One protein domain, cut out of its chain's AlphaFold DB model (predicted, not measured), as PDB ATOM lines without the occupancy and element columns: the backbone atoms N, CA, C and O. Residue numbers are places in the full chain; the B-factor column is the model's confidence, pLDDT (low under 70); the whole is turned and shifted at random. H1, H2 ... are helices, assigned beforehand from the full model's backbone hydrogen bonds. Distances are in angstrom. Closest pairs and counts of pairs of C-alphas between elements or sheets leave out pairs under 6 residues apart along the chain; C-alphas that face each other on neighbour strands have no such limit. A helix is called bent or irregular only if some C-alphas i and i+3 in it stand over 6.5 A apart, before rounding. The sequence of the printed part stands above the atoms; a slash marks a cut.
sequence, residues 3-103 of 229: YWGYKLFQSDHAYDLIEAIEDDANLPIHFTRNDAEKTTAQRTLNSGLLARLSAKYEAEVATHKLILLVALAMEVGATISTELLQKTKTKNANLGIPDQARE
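What this domain is: This is residues 3 to 103 of the 229 residues of the protein "MYND-type zinc finger protein samB" of Aplosporella prunicola CBS 121167 (UniProt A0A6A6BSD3). What shape do these atoms make? One helix, H3, runs through the core, and H1, the two arms of the bent helix H2, and H4 pack round it; H2b lies side by side with H3 as a hairpin, while the other contacts are crossed. The short H5 lies off at the far end of the printed part and touches no helix. What is it made of, and how large is it? The printed part has 101 residues with five named helices, in the order H1, H2, H3, H4, H5, and no named strand; its class is all helix. It is compact, with a radius of gyration of the C-alphas of 13.2 A and spans of 37 by 27 by 23 A.

How they stand to each other: What does the first helix meet? H1, residues 12 to 25, touches the hub H3, residues 63 to 76, with its residues 17 to 21 alone. The closest C-alphas are those of Leu 17 and Lys 65, 6.3 A apart, and the tilt of 71 degrees is only just about perpendicular. Where does the second helix go? H2, residues 35 to 59, was assigned as one helix by its hydrogen bonds but is bent, with C-alphas 47 and 50 7.7 A apart; its arms H2a, residues 35 to 47, and H2b, residues 50 to 59, stand at a steep tilt of 60 degrees. H2a touches residues 73 to 76 of H3 alone, at a steep tilt of 52 degrees, opposite ways, with the C-alphas of Gln 42 and Val 76 closest at 5.4 A. H2b and H3 form a hairpin at a shallow tilt of 11 degrees, opposite ways, the C-alphas of Tyr 57 and Leu 66 being closest at 5.8 A. What follows H3? H4, residues 82 to 94, touches H3 at a steep tilt of 52 degrees, opposite ways, the C-alphas of Ile 67 and Thr 88 being closest at 6.0 A. H5, residues 99 to 103, is apart from H4. How sound are the backbones? In H1, H2a, H2b, H3, H4 and H5 every O i to N i+4 pair is within hydrogen-bond range.

Where its parts are: Where does the first helix begin? C-alpha 12 is at (36.014, -22.683, 19.876), and H1 is 19.8 A from first to last C-alpha. How long are the others? H2a measures 18.1 A, H2b 14.3 A, H3 20.3 A, H4 18.8 A and H5 6.3 A. Where does the last one end? H5 ends at C-alpha 103, at (18.068, -11.936, 35.598).

The domain as a whole: How far does it reach? The two C-alphas farthest apart are those of Ala 36 and Asp 99, at 37.4 A. Is it continuous? The printed part has no cut; the link from H1 to H2 is short, and the other three links are tight. Where is confidence low? The model's pLDDT is under 70 in residues 3 to 10 and 96 to 103, and its mean over the printed part is 83.0.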
ATOM      1  N   TYR A   3      17.774 -19.344  28.313       51.34
ATOM      2  CA  TYR A   3      18.714 -19.895  29.313       51.34
ATOM      3  C   TYR A   3      19.766 -20.863  28.759       51.34
ATOM      4  O   TYR A   3      20.866 -20.967  29.292       51.34
ATOM      5  N   TRP A   4      19.398 -21.603  27.714       55.72
ATOM      6  CA  TRP A   4      20.168 -22.718  27.172       55.72
ATOM      7  C   TRP A   4      21.298 -22.276  26.239       55.72
ATOM      8  O   TRP A   4      22.221 -23.046  26.016       55.72
ATOM      9  N   GLY A   5      21.244 -21.044  25.719       52.94
ATOM     10  CA  GLY A   5      22.224 -20.522  24.758       52.94
ATOM     11  C   GLY A   5      23.201 -19.487  25.320       52.94
ATOM     12  O   GLY A   5      24.035 -18.981  24.577       52.94
ATOM     13  N   TYR A   6      23.105 -19.110  26.601       47.84
ATOM     14  CA  TYR A   6      24.042 -18.135  27.169       47.84
ATOM     15  C   TYR A   6      25.399 -18.810  27.413       47.84
ATOM     16  O   TYR A   6      25.484 -19.735  28.216       47.84
ATOM     17  N   LYS A   7      26.449 -18.360  26.710       51.41
ATOM     18  CA  LYS A   7      27.802 -18.963  26.642       51.41
ATOM     19  C   LYS A   7      27.915 -20.346  25.983       51.41
ATOM     20  O   LYS A   7      29.032 -20.739  25.660       51.41
ATOM     21  N   LEU A   8      26.821 -21.063  25.730       57.22
ATOM     22  CA  LEU A   8      26.845 -22.176  24.775       57.22
ATOM     23  C   LEU A   8      26.968 -21.599  23.353       57.22
ATOM     24  O   LEU A   8      26.357 -20.573  23.065       57.22
ATOM     25  N   PHE A   9      27.769 -22.232  22.487       63.91
ATOM     26  CA  PHE A   9      28.052 -21.809  21.096       63.91
ATOM     27  C   PHE A   9      28.949 -20.562  20.922       63.91
ATOM     28  O   PHE A   9      28.997 -19.976  19.841       63.91
ATOM     29  N   GLN A  10      29.656 -20.123  21.972       66.06
ATOM     30  CA  GLN A  10      30.452 -18.879  21.940       66.06
ATOM     31  C   GLN A  10      31.970 -19.080  22.056       66.06
ATOM     32  O   GLN A  10      32.709 -18.100  21.986       66.06
ATOM     33  N   SER A  11      32.446 -20.311  22.249       74.19
ATOM     34  CA  SER A  11      33.875 -20.635  22.316       74.19
ATOM     35  C   SER A  11      34.239 -21.701  21.294       74.19
ATOM     36  O   SER A  11      33.427 -22.585  21.029       74.19
ATOM     37  N   ASP A  12      35.471 -21.660  20.785       75.69
ATOM     38  CA  ASP A  12      36.014 -22.683  19.876       75.69
ATOM     39  C   ASP A  12      35.850 -24.090  20.465       75.69
ATOM     40  O   ASP A  12      35.325 -24.983  19.816       75.69
ATOM     41  N   HIS A  13      36.114 -24.239  21.766       79.81
ATOM     42  CA  HIS A  13      35.889 -25.496  22.476       79.81
ATOM     43  C   HIS A  13      34.436 -26.006  22.397       79.81
ATOM     44  O   HIS A  13      34.201 -27.210  22.378       79.81
ATOM     45  N   ALA A  14      33.438 -25.116  22.373       82.62
ATOM     46  CA  ALA A  14      32.047 -25.531  22.209       82.62
ATOM     47  C   ALA A  14      31.784 -26.060  20.792       82.62
ATOM     48  O   ALA A  14      31.032 -27.021  20.656       82.62
ATOM     49  N   TYR A  15      32.414 -25.472  19.771       85.31
ATOM     50  CA  TYR A  15      32.335 -25.954  18.392       85.31
ATOM     51  C   TYR A  15      33.008 -27.321  18.230       85.31
ATOM     52  O   TYR A  15      32.387 -28.205  17.649       85.31
ATOM     53  N   ASP A  16      34.166 -27.549  18.856       89.19
ATOM     54  CA  ASP A  16      34.823 -28.868  18.862       89.19
ATOM     55  C   ASP A  16      33.918 -29.953  19.476       89.19
ATOM     56  O   ASP A  16      33.830 -31.088  19.003       89.19
ATOM     57  N   LEU A  17      33.211 -29.616  20.563       89.19
ATOM     58  CA  LEU A  17      32.275 -30.543  21.202       89.19
ATOM     59  C   LEU A  17      31.044 -30.813  20.338       89.19
ATOM     60  O   LEU A  17      30.504 -31.915  20.406       89.19
ATOM     61  N   ILE A  18      30.587 -29.825  19.572       89.94
ATOM     62  CA  ILE A  18      29.465 -29.972  18.644       89.94
ATOM     63  C   ILE A  18      29.866 -30.862  17.475       89.94
ATOM     64  O   ILE A  18      29.129 -31.796  17.186       89.94
ATOM     65  N   GLU A  19      31.036 -30.643  16.879       90.75
ATOM     66  CA  GLU A  19      31.574 -31.498  15.816       90.75
ATOM     67  C   GLU A  19      31.672 -32.953  16.295       90.75
ATOM     68  O   GLU A  19      31.116 -33.855  15.676       90.75
ATOM     69  N   ALA A  20      32.209 -33.175  17.498       91.69
ATOM     70  CA  ALA A  20      32.244 -34.507  18.094       91.69
ATOM     71  C   ALA A  20      30.843 -35.113  18.341       91.69
ATOM     72  O   ALA A  20      30.683 -36.332  18.295       91.69
ATOM     73  N   ILE A  21      29.827 -34.293  18.647       93.75
ATOM     74  CA  ILE A  21      28.438 -34.760  18.790       93.75
ATOM     75  C   ILE A  21      27.853 -35.139  17.428       93.75
ATOM     76  O   ILE A  21      27.133 -36.135  17.349       93.75
ATOM     77  N   GLU A  22      28.126 -34.359  16.387       92.50
ATOM     78  CA  GLU A  22      27.672 -34.628  15.022       92.50
ATOM     79  C   GLU A  22      28.318 -35.896  14.460       92.50
ATOM     80  O   GLU A  22      27.610 -36.709  13.865       92.50
ATOM     81  N   ASP A  23      29.602 -36.127  14.745       93.56
ATOM     82  CA  ASP A  23      30.309 -37.370  14.427       93.56
ATOM     83  C   ASP A  23      29.682 -38.575  15.144       93.56
ATOM     84  O   ASP A  23      29.373 -39.598  14.529       93.56
ATOM     85  N   ASP A  24      29.409 -38.445  16.447       93.06
ATOM     86  CA  ASP A  24      28.764 -39.493  17.249       93.06
ATOM     87  C   ASP A  24      27.317 -39.789  16.800       93.06
ATOM     88  O   ASP A  24      26.815 -40.920  16.926       93.06
ATOM     89  N   ALA A  25      26.627 -38.760  16.302       89.69
ATOM     90  CA  ALA A  25      25.277 -38.835  15.758       89.69
ATOM     91  C   ALA A  25      25.248 -39.279  14.286       89.69
ATOM     92  O   ALA A  25      24.196 -39.728  13.822       89.69
ATOM     93  N   ASN A  26      26.375 -39.158  13.577       91.81
ATOM     94  CA  ASN A  26      26.488 -39.226  12.122       91.81
ATOM     95  C   ASN A  26      25.408 -38.378  11.418       91.81
ATOM     96  O   ASN A  26      24.691 -38.849  10.530       91.81
ATOM     97  N   LEU A  27      25.219 -37.148  11.900       87.12
ATOM     98  CA  LEU A  27      24.121 -36.271  11.499       87.12
ATOM     99  C   LEU A  27      24.530 -34.801  11.687       87.12
ATOM    100  O   LEU A  27      24.927 -34.445  12.794       87.12
ATOM    101  N   PRO A  28      24.365 -33.930  10.674       84.50
ATOM    102  CA  PRO A  28      24.544 -32.491  10.849       84.50
ATOM    103  C   PRO A  28      23.332 -31.901  11.586       84.50
ATOM    104  O   PRO A  28      22.207 -31.940  11.080       84.50
ATOM    105  N   ILE A  29      23.548 -31.364  12.788       83.75
ATOM    106  CA  ILE A  29      22.491 -30.858  13.681       83.75
ATOM    107  C   ILE A  29      22.623 -29.341  13.900       83.75
ATOM    108  O   ILE A  29      21.607 -28.659  14.010       83.75
ATOM    109  N   HIS A  30      23.839 -28.794  13.924       79.69
ATOM    110  CA  HIS A  30      24.126 -27.401  14.284       79.69
ATOM    111  C   HIS A  30      23.925 -26.393  13.133       79.69
ATOM    112  O   HIS A  30      23.708 -25.209  13.376       79.69
ATOM    113  N   PHE A  31      23.945 -26.833  11.869       77.81
ATOM    114  CA  PHE A  31      23.803 -25.950  10.696       77.81
ATOM    115  C   PHE A  31      22.817 -26.478   9.650       77.81
ATOM    116  O   PHE A  31      23.134 -26.567   8.461       77.81
ATOM    117  N   THR A  32      21.598 -26.809  10.069       79.38
ATOM    118  CA  THR A  32      20.540 -27.170   9.115       79.38
ATOM    119  C   THR A  32      20.221 -25.966   8.223       79.38
ATOM    120  O   THR A  32      19.785 -24.924   8.714       79.38
ATOM    121  N   ARG A  33      20.443 -26.091   6.912       75.69
ATOM    122  CA  ARG A  33      20.321 -25.002   5.927       75.69
ATOM    123  C   ARG A  33      18.878 -24.714   5.531       75.69
ATOM    124  O   ARG A  33      18.583 -23.646   5.002       75.69
ATOM    125  N   ASN A  34      17.997 -25.687   5.729       85.50
ATOM    126  CA  ASN A  34      16.598 -25.628   5.334       85.50
ATOM    127  C   ASN A  34      15.719 -26.456   6.288       85.50
ATOM    128  O   ASN A  34      16.201 -27.286   7.063       85.50
ATOM    129  N   ASP A  35      14.405 -26.247   6.196       86.88
ATOM    130  CA  ASP A  35      13.426 -26.942   7.037       86.88
ATOM    131  C   ASP A  35      13.391 -28.460   6.790       86.88
ATOM    132  O   ASP A  35      13.029 -29.226   7.686       86.88
ATOM    133  N   ALA A  36      13.794 -28.927   5.603       87.00
ATOM    134  CA  ALA A  36      13.838 -30.352   5.275       87.00
ATOM    135  C   ALA A  36      14.979 -31.077   6.012       87.00
ATOM    136  O   ALA A  36      14.770 -32.157   6.572       87.00
ATOM    137  N   GLU A  37      16.164 -30.469   6.075       87.44
ATOM    138  CA  GLU A  37      17.304 -30.927   6.874       87.44
ATOM    139  C   GLU A  37      16.946 -30.915   8.358       87.44
ATOM    140  O   GLU A  37      17.129 -31.922   9.040       87.44
ATOM    141  N   LYS A  38      16.316 -29.834   8.835       88.19
ATOM    142  CA  LYS A  38      15.831 -29.723  10.215       88.19
ATOM    143  C   LYS A  38      14.832 -30.823  10.578       88.19
ATOM    144  O   LYS A  38      14.984 -31.482  11.603       88.19
ATOM    145  N   THR A  39      13.854 -31.083   9.712       90.25
ATOM    146  CA  THR A  39      12.854 -32.149   9.900       90.25
ATOM    147  C   THR A  39      13.491 -33.540   9.857       90.25
ATOM    148  O   THR A  39      13.052 -34.468  10.539       90.25
ATOM    149  N   THR A  40      14.530 -33.719   9.045       91.94
ATOM    150  CA  THR A  40      15.281 -34.977   8.977       91.94
ATOM    151  C   THR A  40      16.072 -35.192  10.259       91.94
ATOM    152  O   THR A  40      15.926 -36.243  10.877       91.94
ATOM    153  N   ALA A  41      16.799 -34.178  10.729       90.81
ATOM    154  CA  ALA A  41      17.522 -34.234  11.993       90.81
ATOM    155  C   ALA A  41      16.583 -34.493  13.183       90.81
ATOM    156  O   ALA A  41      16.847 -35.367  14.008       90.81
ATOM    157  N   GLN A  42      15.434 -33.811  13.219       93.12
ATOM    158  CA  GLN A  42      14.389 -34.016  14.220       93.12
ATOM    159  C   GLN A  42      13.903 -35.474  14.255       93.12
ATOM    160  O   GLN A  42      13.867 -36.090  15.320       93.12
ATOM    161  N   ARG A  43      13.546 -36.048  13.096       93.44
ATOM    162  CA  ARG A  43      13.097 -37.448  12.998       93.44
ATOM    163  C   ARG A  43      14.183 -38.423  13.432       93.44
ATOM    164  O   ARG A  43      13.891 -39.360  14.171       93.44
ATOM    165  N   THR A  44      15.424 -38.186  13.019       94.00
ATOM    166  CA  THR A  44      16.556 -39.045  13.370       94.00
ATOM    167  C   THR A  44      16.819 -39.022  14.875       94.00
ATOM    168  O   THR A  44      16.952 -40.080  15.486       94.00
ATOM    169  N   LEU A  45      16.786 -37.855  15.525       92.94
ATOM    170  CA  LEU A  45      16.911 -37.763  16.984       92.94
ATOM    171  C   LEU A  45      15.763 -38.476  17.711       92.94
ATOM    172  O   LEU A  45      16.010 -39.238  18.650       92.94
ATOM    173  N   ASN A  46      14.531 -38.292  17.230       93.00
ATOM    174  CA  ASN A  46      13.331 -38.919  17.788       93.00
ATOM    175  C   ASN A  46      13.278 -40.439  17.585       93.00
ATOM    176  O   ASN A  46      12.536 -41.112  18.294       93.00
ATOM    177  N   SER A  47      14.071 -41.001  16.667       93.50
ATOM    178  CA  SER A  47      14.114 -42.450  16.415       93.50
ATOM    179  C   SER A  47      14.724 -43.271  17.565       93.50
ATOM    180  O   SER A  47      14.751 -44.497  17.505       93.50
ATOM    181  N   GLY A  48      15.215 -42.605  18.615       91.56
ATOM    182  CA  GLY A  48      15.918 -43.212  19.749       91.56
ATOM    183  C   GLY A  48      17.398 -42.833  19.806       91.56
ATOM    184  O   GLY A  48      18.059 -43.088  20.814       91.56
ATOM    185  N   LEU A  49      17.917 -42.157  18.773       94.12
ATOM    186  CA  LEU A  49      19.292 -41.658  18.750       94.12
ATOM    187  C   LEU A  49      19.569 -40.701  19.916       94.12
ATOM    188  O   LEU A  49      20.612 -40.822  20.556       94.12
ATOM    189  N   LEU A  50      18.625 -39.808  20.235       94.25
ATOM    190  CA  LEU A  50      18.766 -38.879  21.358       94.25
ATOM    191  C   LEU A  50      18.961 -39.621  22.688       94.25
ATOM    192  O   LEU A  50      19.858 -39.270  23.449       94.25
ATOM    193  N   ALA A  51      18.174 -40.672  22.935       94.19
ATOM    194  CA  ALA A  51      18.269 -41.485  24.148       94.19
ATOM    195  C   ALA A  51      19.596 -42.262  24.226       94.19
ATOM    196  O   ALA A  51      20.220 -42.344  25.286       94.19
ATOM    197  N   ARG A  52      20.061 -42.799  23.089       95.62
ATOM    198  CA  ARG A  52      21.352 -43.496  22.990       95.62
ATOM    199  C   ARG A  52      22.521 -42.561  23.300       95.62
ATOM    200  O   ARG A  52      23.391 -42.910  24.094       95.62
ATOM    201  N   LEU A  53      22.534 -41.375  22.690       95.50
ATOM    202  CA  LEU A  53      23.589 -40.383  22.895       95.50
ATOM    203  C   LEU A  53      23.556 -39.805  24.311       95.50
ATOM    204  O   LEU A  53      24.609 -39.663  24.928       95.50
ATOM    205  N   SER A  54      22.369 -39.543  24.872       94.94
ATOM    206  CA  SER A  54      22.269 -39.092  26.261       94.94
ATOM    207  C   SER A  54      22.821 -40.135  27.229       94.94
ATOM    208  O   SER A  54      23.598 -39.782  28.109       94.94
ATOM    209  N   ALA A  55      22.506 -41.421  27.034       94.56
ATOM    210  CA  ALA A  55      23.048 -42.494  27.867       94.56
ATOM    211  C   ALA A  55      24.579 -42.612  27.740       94.56
ATOM    212  O   ALA A  55      25.269 -42.768  28.748       94.56
ATOM    213  N   LYS A  56      25.120 -42.470  26.521       95.62
ATOM    214  CA  LYS A  56      26.572 -42.459  26.269       95.62
ATOM    215  C   LYS A  56      27.265 -41.328  27.038       95.62
ATOM    216  O   LYS A  56      28.176 -41.584  27.820       95.62
ATOM    217  N   TYR A  57      26.816 -40.086  26.863       94.62
ATOM    218  CA  TYR A  57      27.455 -38.928  27.499       94.62
ATOM    219  C   TYR A  57      27.276 -38.897  29.013       94.62
ATOM    220  O   TYR A  57      28.090 -38.309  29.727       94.62
ATOM    221  N   GLU A  58      26.235 -39.545  29.527       92.00
ATOM    222  CA  GLU A  58      26.090 -39.767  30.957       92.00
ATOM    223  C   GLU A  58      27.127 -40.746  31.502       92.00
ATOM    224  O   GLU A  58      27.733 -40.447  32.533       92.00
ATOM    225  N   ALA A  59      27.362 -41.864  30.812       90.81
ATOM    226  CA  ALA A  59      28.378 -42.840  31.195       90.81
ATOM    227  C   ALA A  59      29.799 -42.250  31.141       90.81
ATOM    228  O   ALA A  59      30.616 -42.523  32.016       90.81
ATOM    229  N   GLU A  60      30.073 -41.386  30.162       90.25
ATOM    230  CA  GLU A  60      31.361 -40.691  30.011       90.25
ATOM    231  C   GLU A  60      31.528 -39.486  30.951       90.25
ATOM    232  O   GLU A  60      32.577 -38.847  30.966       90.25
ATOM    233  N   VAL A  61      30.495 -39.129  31.726       86.06
ATOM    234  CA  VAL A  61      30.472 -37.912  32.562       86.06
ATOM    235  C   VAL A  61      30.695 -36.630  31.729       86.06
ATOM    236  O   VAL A  61      31.033 -35.562  32.250       86.06
ATOM    237  N   ALA A  62      30.423 -36.691  30.422       86.06
ATOM    238  CA  ALA A  62      30.609 -35.619  29.449       86.06
ATOM    239  C   ALA A  62      29.483 -34.573  29.554       86.06
ATOM    240  O   ALA A  62      28.639 -34.407  28.674       86.06
ATOM    241  N   THR A  63      29.464 -33.848  30.673       87.19
ATOM    242  CA  THR A  63      28.362 -32.955  31.060       87.19
ATOM    243  C   THR A  63      28.107 -31.846  30.035       87.19
ATOM    244  O   THR A  63      26.952 -31.558  29.733       87.19
ATOM    245  N   HIS A  64      29.161 -31.271  29.450       86.69
ATOM    246  CA  HIS A  64      29.025 -30.256  28.404       86.69
ATOM    247  C   HIS A  64      28.395 -30.830  27.129       86.69
ATOM    248  O   HIS A  64      27.466 -30.225  26.598       86.69
ATOM    249  N   LYS A  65      28.825 -32.024  26.688       90.75
ATOM    250  CA  LYS A  65      28.247 -32.691  25.511       90.75
ATOM    251  C   LYS A  65      26.765 -32.993  25.699       90.75
ATOM    252  O   LYS A  65      25.973 -32.758  24.795       90.75
ATOM    253  N   LEU A  66      26.373 -33.449  26.890       92.31
ATOM    254  CA  LEU A  66      24.970 -33.711  27.213       92.31
ATOM    255  C   LEU A  66      24.109 -32.442  27.121       92.31
ATOM    256  O   LEU A  66      23.019 -32.476  26.558       92.31
ATOM    257  N   ILE A  67      24.599 -31.319  27.655       89.88
ATOM    258  CA  ILE A  67      23.871 -30.045  27.614       89.88
ATOM    259  C   ILE A  67      23.773 -29.525  26.175       89.88
ATOM    260  O   ILE A  67      22.690 -29.114  25.760       89.88
ATOM    261  N   LEU A  68      24.864 -29.597  25.406       89.88
ATOM    262  CA  LEU A  68      24.895 -29.202  23.994       89.88
ATOM    263  C   LEU A  68      23.960 -30.066  23.140       89.88
ATOM    264  O   LEU A  68      23.164 -29.521  22.383       89.88
ATOM    265  N   LEU A  69      23.972 -31.389  23.321       92.50
ATOM    266  CA  LEU A  69      23.062 -32.317  22.642       92.50
ATOM    267  C   LEU A  69      21.596 -31.947  22.891       92.50
ATOM    268  O   LEU A  69      20.790 -31.914  21.965       92.50
ATOM    269  N   VAL A  70      21.244 -31.660  24.145       91.38
ATOM    270  CA  VAL A  70      19.876 -31.302  24.534       91.38
ATOM    271  C   VAL A  70      19.479 -29.927  23.986       91.38
ATOM    272  O   VAL A  70      18.340 -29.759  23.553       91.38
ATOM    273  N   ALA A  71      20.402 -28.962  23.931       89.50
ATOM    274  CA  ALA A  71      20.165 -27.664  23.298       89.50
ATOM    275  C   ALA A  71      19.930 -27.795  21.780       89.50
ATOM    276  O   ALA A  71      18.940 -27.273  21.269       89.50
ATOM    277  N   LEU A  72      20.777 -28.563  21.089       89.50
ATOM    278  CA  LEU A  72      20.638 -28.879  19.665       89.50
ATOM    279  C   LEU A  72      19.320 -29.612  19.371       89.50
ATOM    280  O   LEU A  72      18.600 -29.270  18.435       89.50
ATOM    281  N   ALA A  73      18.943 -30.574  20.220       91.25
ATOM    282  CA  ALA A  73      17.670 -31.282  20.120       91.25
ATOM    283  C   ALA A  73      16.468 -30.326  20.232       91.25
ATOM    284  O   ALA A  73      15.512 -30.445  19.465       91.25
ATOM    285  N   MET A  74      16.518 -29.345  21.143       87.31
ATOM    286  CA  MET A  74      15.474 -28.317  21.253       87.31
ATOM    287  C   MET A  74      15.408 -27.424  20.016       87.31
ATOM    288  O   MET A  74      14.312 -27.064  19.584       87.31
ATOM    289  N   GLU A  75      16.555 -27.068  19.441       85.25
ATOM    290  CA  GLU A  75      16.630 -26.217  18.254       85.25
ATOM    291  C   GLU A  75      15.978 -26.871  17.031       85.25
ATOM    292  O   GLU A  75      15.179 -26.225  16.338       85.25
ATOM    293  N   VAL A  76      16.245 -28.162  16.809       87.19
ATOM    294  CA  VAL A  76      15.607 -28.942  15.737       87.19
ATOM    295  C   VAL A  76      14.166 -29.352  16.058       87.19
ATOM    296  O   VAL A  76      13.446 -29.815  15.178       87.19
ATOM    297  N   GLY A  77      13.706 -29.135  17.294       86.88
ATOM    298  CA  GLY A  77      12.353 -29.466  17.742       86.88
ATOM    299  C   GLY A  77      12.149 -30.948  18.065       86.88
ATOM    300  O   GLY A  77      11.021 -31.439  18.000       86.88
ATOM    301  N   ALA A  78      13.216 -31.684  18.374       91.31
ATOM    302  CA  ALA A  78      13.124 -33.073  18.806       91.31
ATOM    303  C   ALA A  78      12.370 -33.190  20.142       91.31
ATOM    304  O   ALA A  78      12.334 -32.269  20.961       91.31
ATOM    305  N   THR A  79      11.740 -34.337  20.359       91.12
ATOM    306  CA  THR A  79      10.998 -34.642  21.578       91.12
ATOM    307  C   THR A  79      11.977 -35.066  22.664       91.12
ATOM    308  O   THR A  79      12.722 -36.030  22.507       91.12
ATOM    309  N   ILE A  80      11.967 -34.349  23.785       93.06
ATOM    310  CA  ILE A  80      12.890 -34.563  24.904       93.06
ATOM    311  C   ILE A  80      12.082 -35.055  26.100       93.06
ATOM    312  O   ILE A  80      11.067 -34.450  26.452       93.06
ATOM    313  N   SER A  81      12.525 -36.140  26.737       91.44
ATOM    314  CA  SER A  81      11.865 -36.632  27.945       91.44
ATOM    315  C   SER A  81      11.997 -35.621  29.089       91.44
ATOM    316  O   SER A  81      13.000 -34.912  29.225       91.44
ATOM    317  N   THR A  82      10.974 -35.552  29.937       89.00
ATOM    318  CA  THR A  82      10.962 -34.666  31.110       89.00
ATOM    319  C   THR A  82      12.107 -34.985  32.071       89.00
ATOM    320  O   THR A  82      12.720 -34.067  32.617       89.00
ATOM    321  N   GLU A  83      12.442 -36.267  32.223       89.44
ATOM    322  CA  GLU A  83      13.571 -36.744  33.022       89.44
ATOM    323  C   GLU A  83      14.910 -36.209  32.498       89.44
ATOM    324  O   GLU A  83      15.656 -35.567  33.244       89.44
ATOM    325  N   LEU A  84      15.187 -36.396  31.201       88.62
ATOM    326  CA  LEU A  84      16.414 -35.916  30.563       88.62
ATOM    327  C   LEU A  84      16.528 -34.394  30.676       88.62
ATOM    328  O   LEU A  84      17.592 -33.861  31.004       88.62
ATOM    329  N   LEU A  85      15.420 -33.681  30.470       87.62
ATOM    330  CA  LEU A  85      15.383 -32.230  30.586       87.62
ATOM    331  C   LEU A  85      15.708 -31.761  32.014       87.62
ATOM    332  O   LEU A  85      16.529 -30.860  32.194       87.62
ATOM    333  N   GLN A  86      15.104 -32.375  33.035       85.94
ATOM    334  CA  GLN A  86      15.316 -32.001  34.437       85.94
ATOM    335  C   GLN A  86      16.750 -32.290  34.899       85.94
ATOM    336  O   GLN A  86      17.387 -31.469  35.573       85.94
ATOM    337  N   LYS A  87      17.295 -33.432  34.476       88.75
ATOM    338  CA  LYS A  87      18.680 -33.823  34.743       88.75
ATOM    339  C   LYS A  87      19.671 -32.851  34.107       88.75
ATOM    340  O   LYS A  87      20.603 -32.388  34.767       88.75
ATOM    341  N   THR A  88      19.425 -32.473  32.856       87.75
ATOM    342  CA  THR A  88      20.276 -31.528  32.124       87.75
ATOM    343  C   THR A  88      20.214 -30.128  32.737       87.75
ATOM    344  O   THR A  88      21.255 -29.500  32.904       87.75
ATOM    345  N   LYS A  89      19.036 -29.661  33.177       84.69
ATOM    346  CA  LYS A  89      18.895 -28.388  33.913       84.69
ATOM    347  C   LYS A  89      19.740 -28.357  35.184       84.69
ATOM    348  O   LYS A  89      20.433 -27.374  35.433       84.69
ATOM    349  N   THR A  90      19.706 -29.438  35.961       85.06
ATOM    350  CA  THR A  90      20.481 -29.558  37.207       85.06
ATOM    351  C   THR A  90      21.979 -29.482  36.923       85.06
ATOM    352  O   THR A  90      22.704 -28.723  37.561       85.06
ATOM    353  N   LYS A  91      22.444 -30.211  35.904       85.31
ATOM    354  CA  LYS A  91      23.842 -30.173  35.464       85.31
ATOM    355  C   LYS A  91      24.257 -28.794  34.944       85.31
ATOM    356  O   LYS A  91      25.323 -28.314  35.310       85.31
ATOM    357  N   ASN A  92      23.406 -28.141  34.155       81.94
ATOM    358  CA  ASN A  92      23.662 -26.806  33.614       81.94
ATOM    359  C   ASN A  92      23.763 -25.740  34.719       81.94
ATOM    360  O   ASN A  92      24.627 -24.869  34.671       81.94
ATOM    361  N   ALA A  93      22.931 -25.836  35.761       76.69
ATOM    362  CA  ALA A  93      23.007 -24.941  36.914       76.69
ATOM    363  C   ALA A  93      24.346 -25.052  37.668       76.69
ATOM    364  O   ALA A  93      24.842 -24.044  38.172       76.69
ATOM    365  N   ASN A  94      24.949 -26.245  37.692       76.88
ATOM    366  CA  ASN A  94      26.231 -26.504  38.351       76.88
ATOM    367  C   ASN A  94      27.448 -25.993  37.560       76.88
ATOM    368  O   ASN A  94      28.525 -25.877  38.136       76.88
ATOM    369  N   LEU A  95      27.295 -25.650  36.275       71.62
ATOM    370  CA  LEU A  95      28.380 -25.098  35.450       71.62
ATOM    371  C   LEU A  95      28.664 -23.606  35.712       71.62
ATOM    372  O   LEU A  95      29.533 -23.027  35.065       71.62
ATOM    373  N   GLY A  96      27.970 -22.975  36.668       58.28
ATOM    374  CA  GLY A  96      28.280 -21.607  37.094       58.28
ATOM    375  C   GLY A  96      27.917 -20.545  36.052       58.28
ATOM    376  O   GLY A  96      28.735 -19.690  35.710       58.28
ATOM    377  N   ILE A  97      26.684 -20.584  35.537       57.81
ATOM    378  CA  ILE A  97      26.167 -19.515  34.669       57.81
ATOM    379  C   ILE A  97      26.051 -18.212  35.492       57.81
ATOM    380  O   ILE A  97      25.404 -18.242  36.540       57.81
ATOM    381  N   PRO A  98      26.625 -17.078  35.036       53.47
ATOM    382  CA  PRO A  98      26.568 -15.803  35.755       53.47
ATOM    383  C   PRO A  98      25.131 -15.340  36.036       53.47
ATOM    384  O   PRO A  98      24.276 -15.414  35.151       53.47
ATOM    385  N   ASP A  99      24.873 -14.798  37.231       53.06
ATOM    386  CA  ASP A  99      23.526 -14.387  37.669       53.06
ATOM    387  C   ASP A  99      22.878 -13.327  36.761       53.06
ATOM    388  O   ASP A  99      21.662 -13.321  36.584       53.06
ATOM    389  N   GLN A 100      23.682 -12.523  36.062       45.62
ATOM    390  CA  GLN A 100      23.209 -11.560  35.064       45.62
ATOM    391  C   GLN A 100      22.426 -12.223  33.915       45.62
ATOM    392  O   GLN A 100      21.438 -11.676  33.429       45.62
ATOM    393  N   ALA A 101      22.821 -13.432  33.503       53.38
ATOM    394  CA  ALA A 101      22.084 -14.204  32.505       53.38
ATOM    395  C   ALA A 101      20.785 -14.792  33.074       53.38
ATOM    396  O   ALA A 101      19.835 -15.021  32.330       53.38
ATOM    397  N   ARG A 102      20.730 -15.030  34.394       53.28
ATOM    398  CA  ARG A 102      19.515 -15.470  35.096       53.28
ATOM    399  C   ARG A 102      18.488 -14.344  35.218       53.28
ATOM    400  O   ARG A 102      17.300 -14.603  35.053       53.28
ATOM    401  N   GLU A 103      18.934 -13.118  35.474       51.38
ATOM    402  CA  GLU A 103      18.068 -11.936  35.598       51.38
ATOM    403  C   GLU A 103      17.462 -11.498  34.265       51.38
ATOM    404  O   GLU A 103      16.248 -11.316  34.197       51.38
TER     405      GLU A 103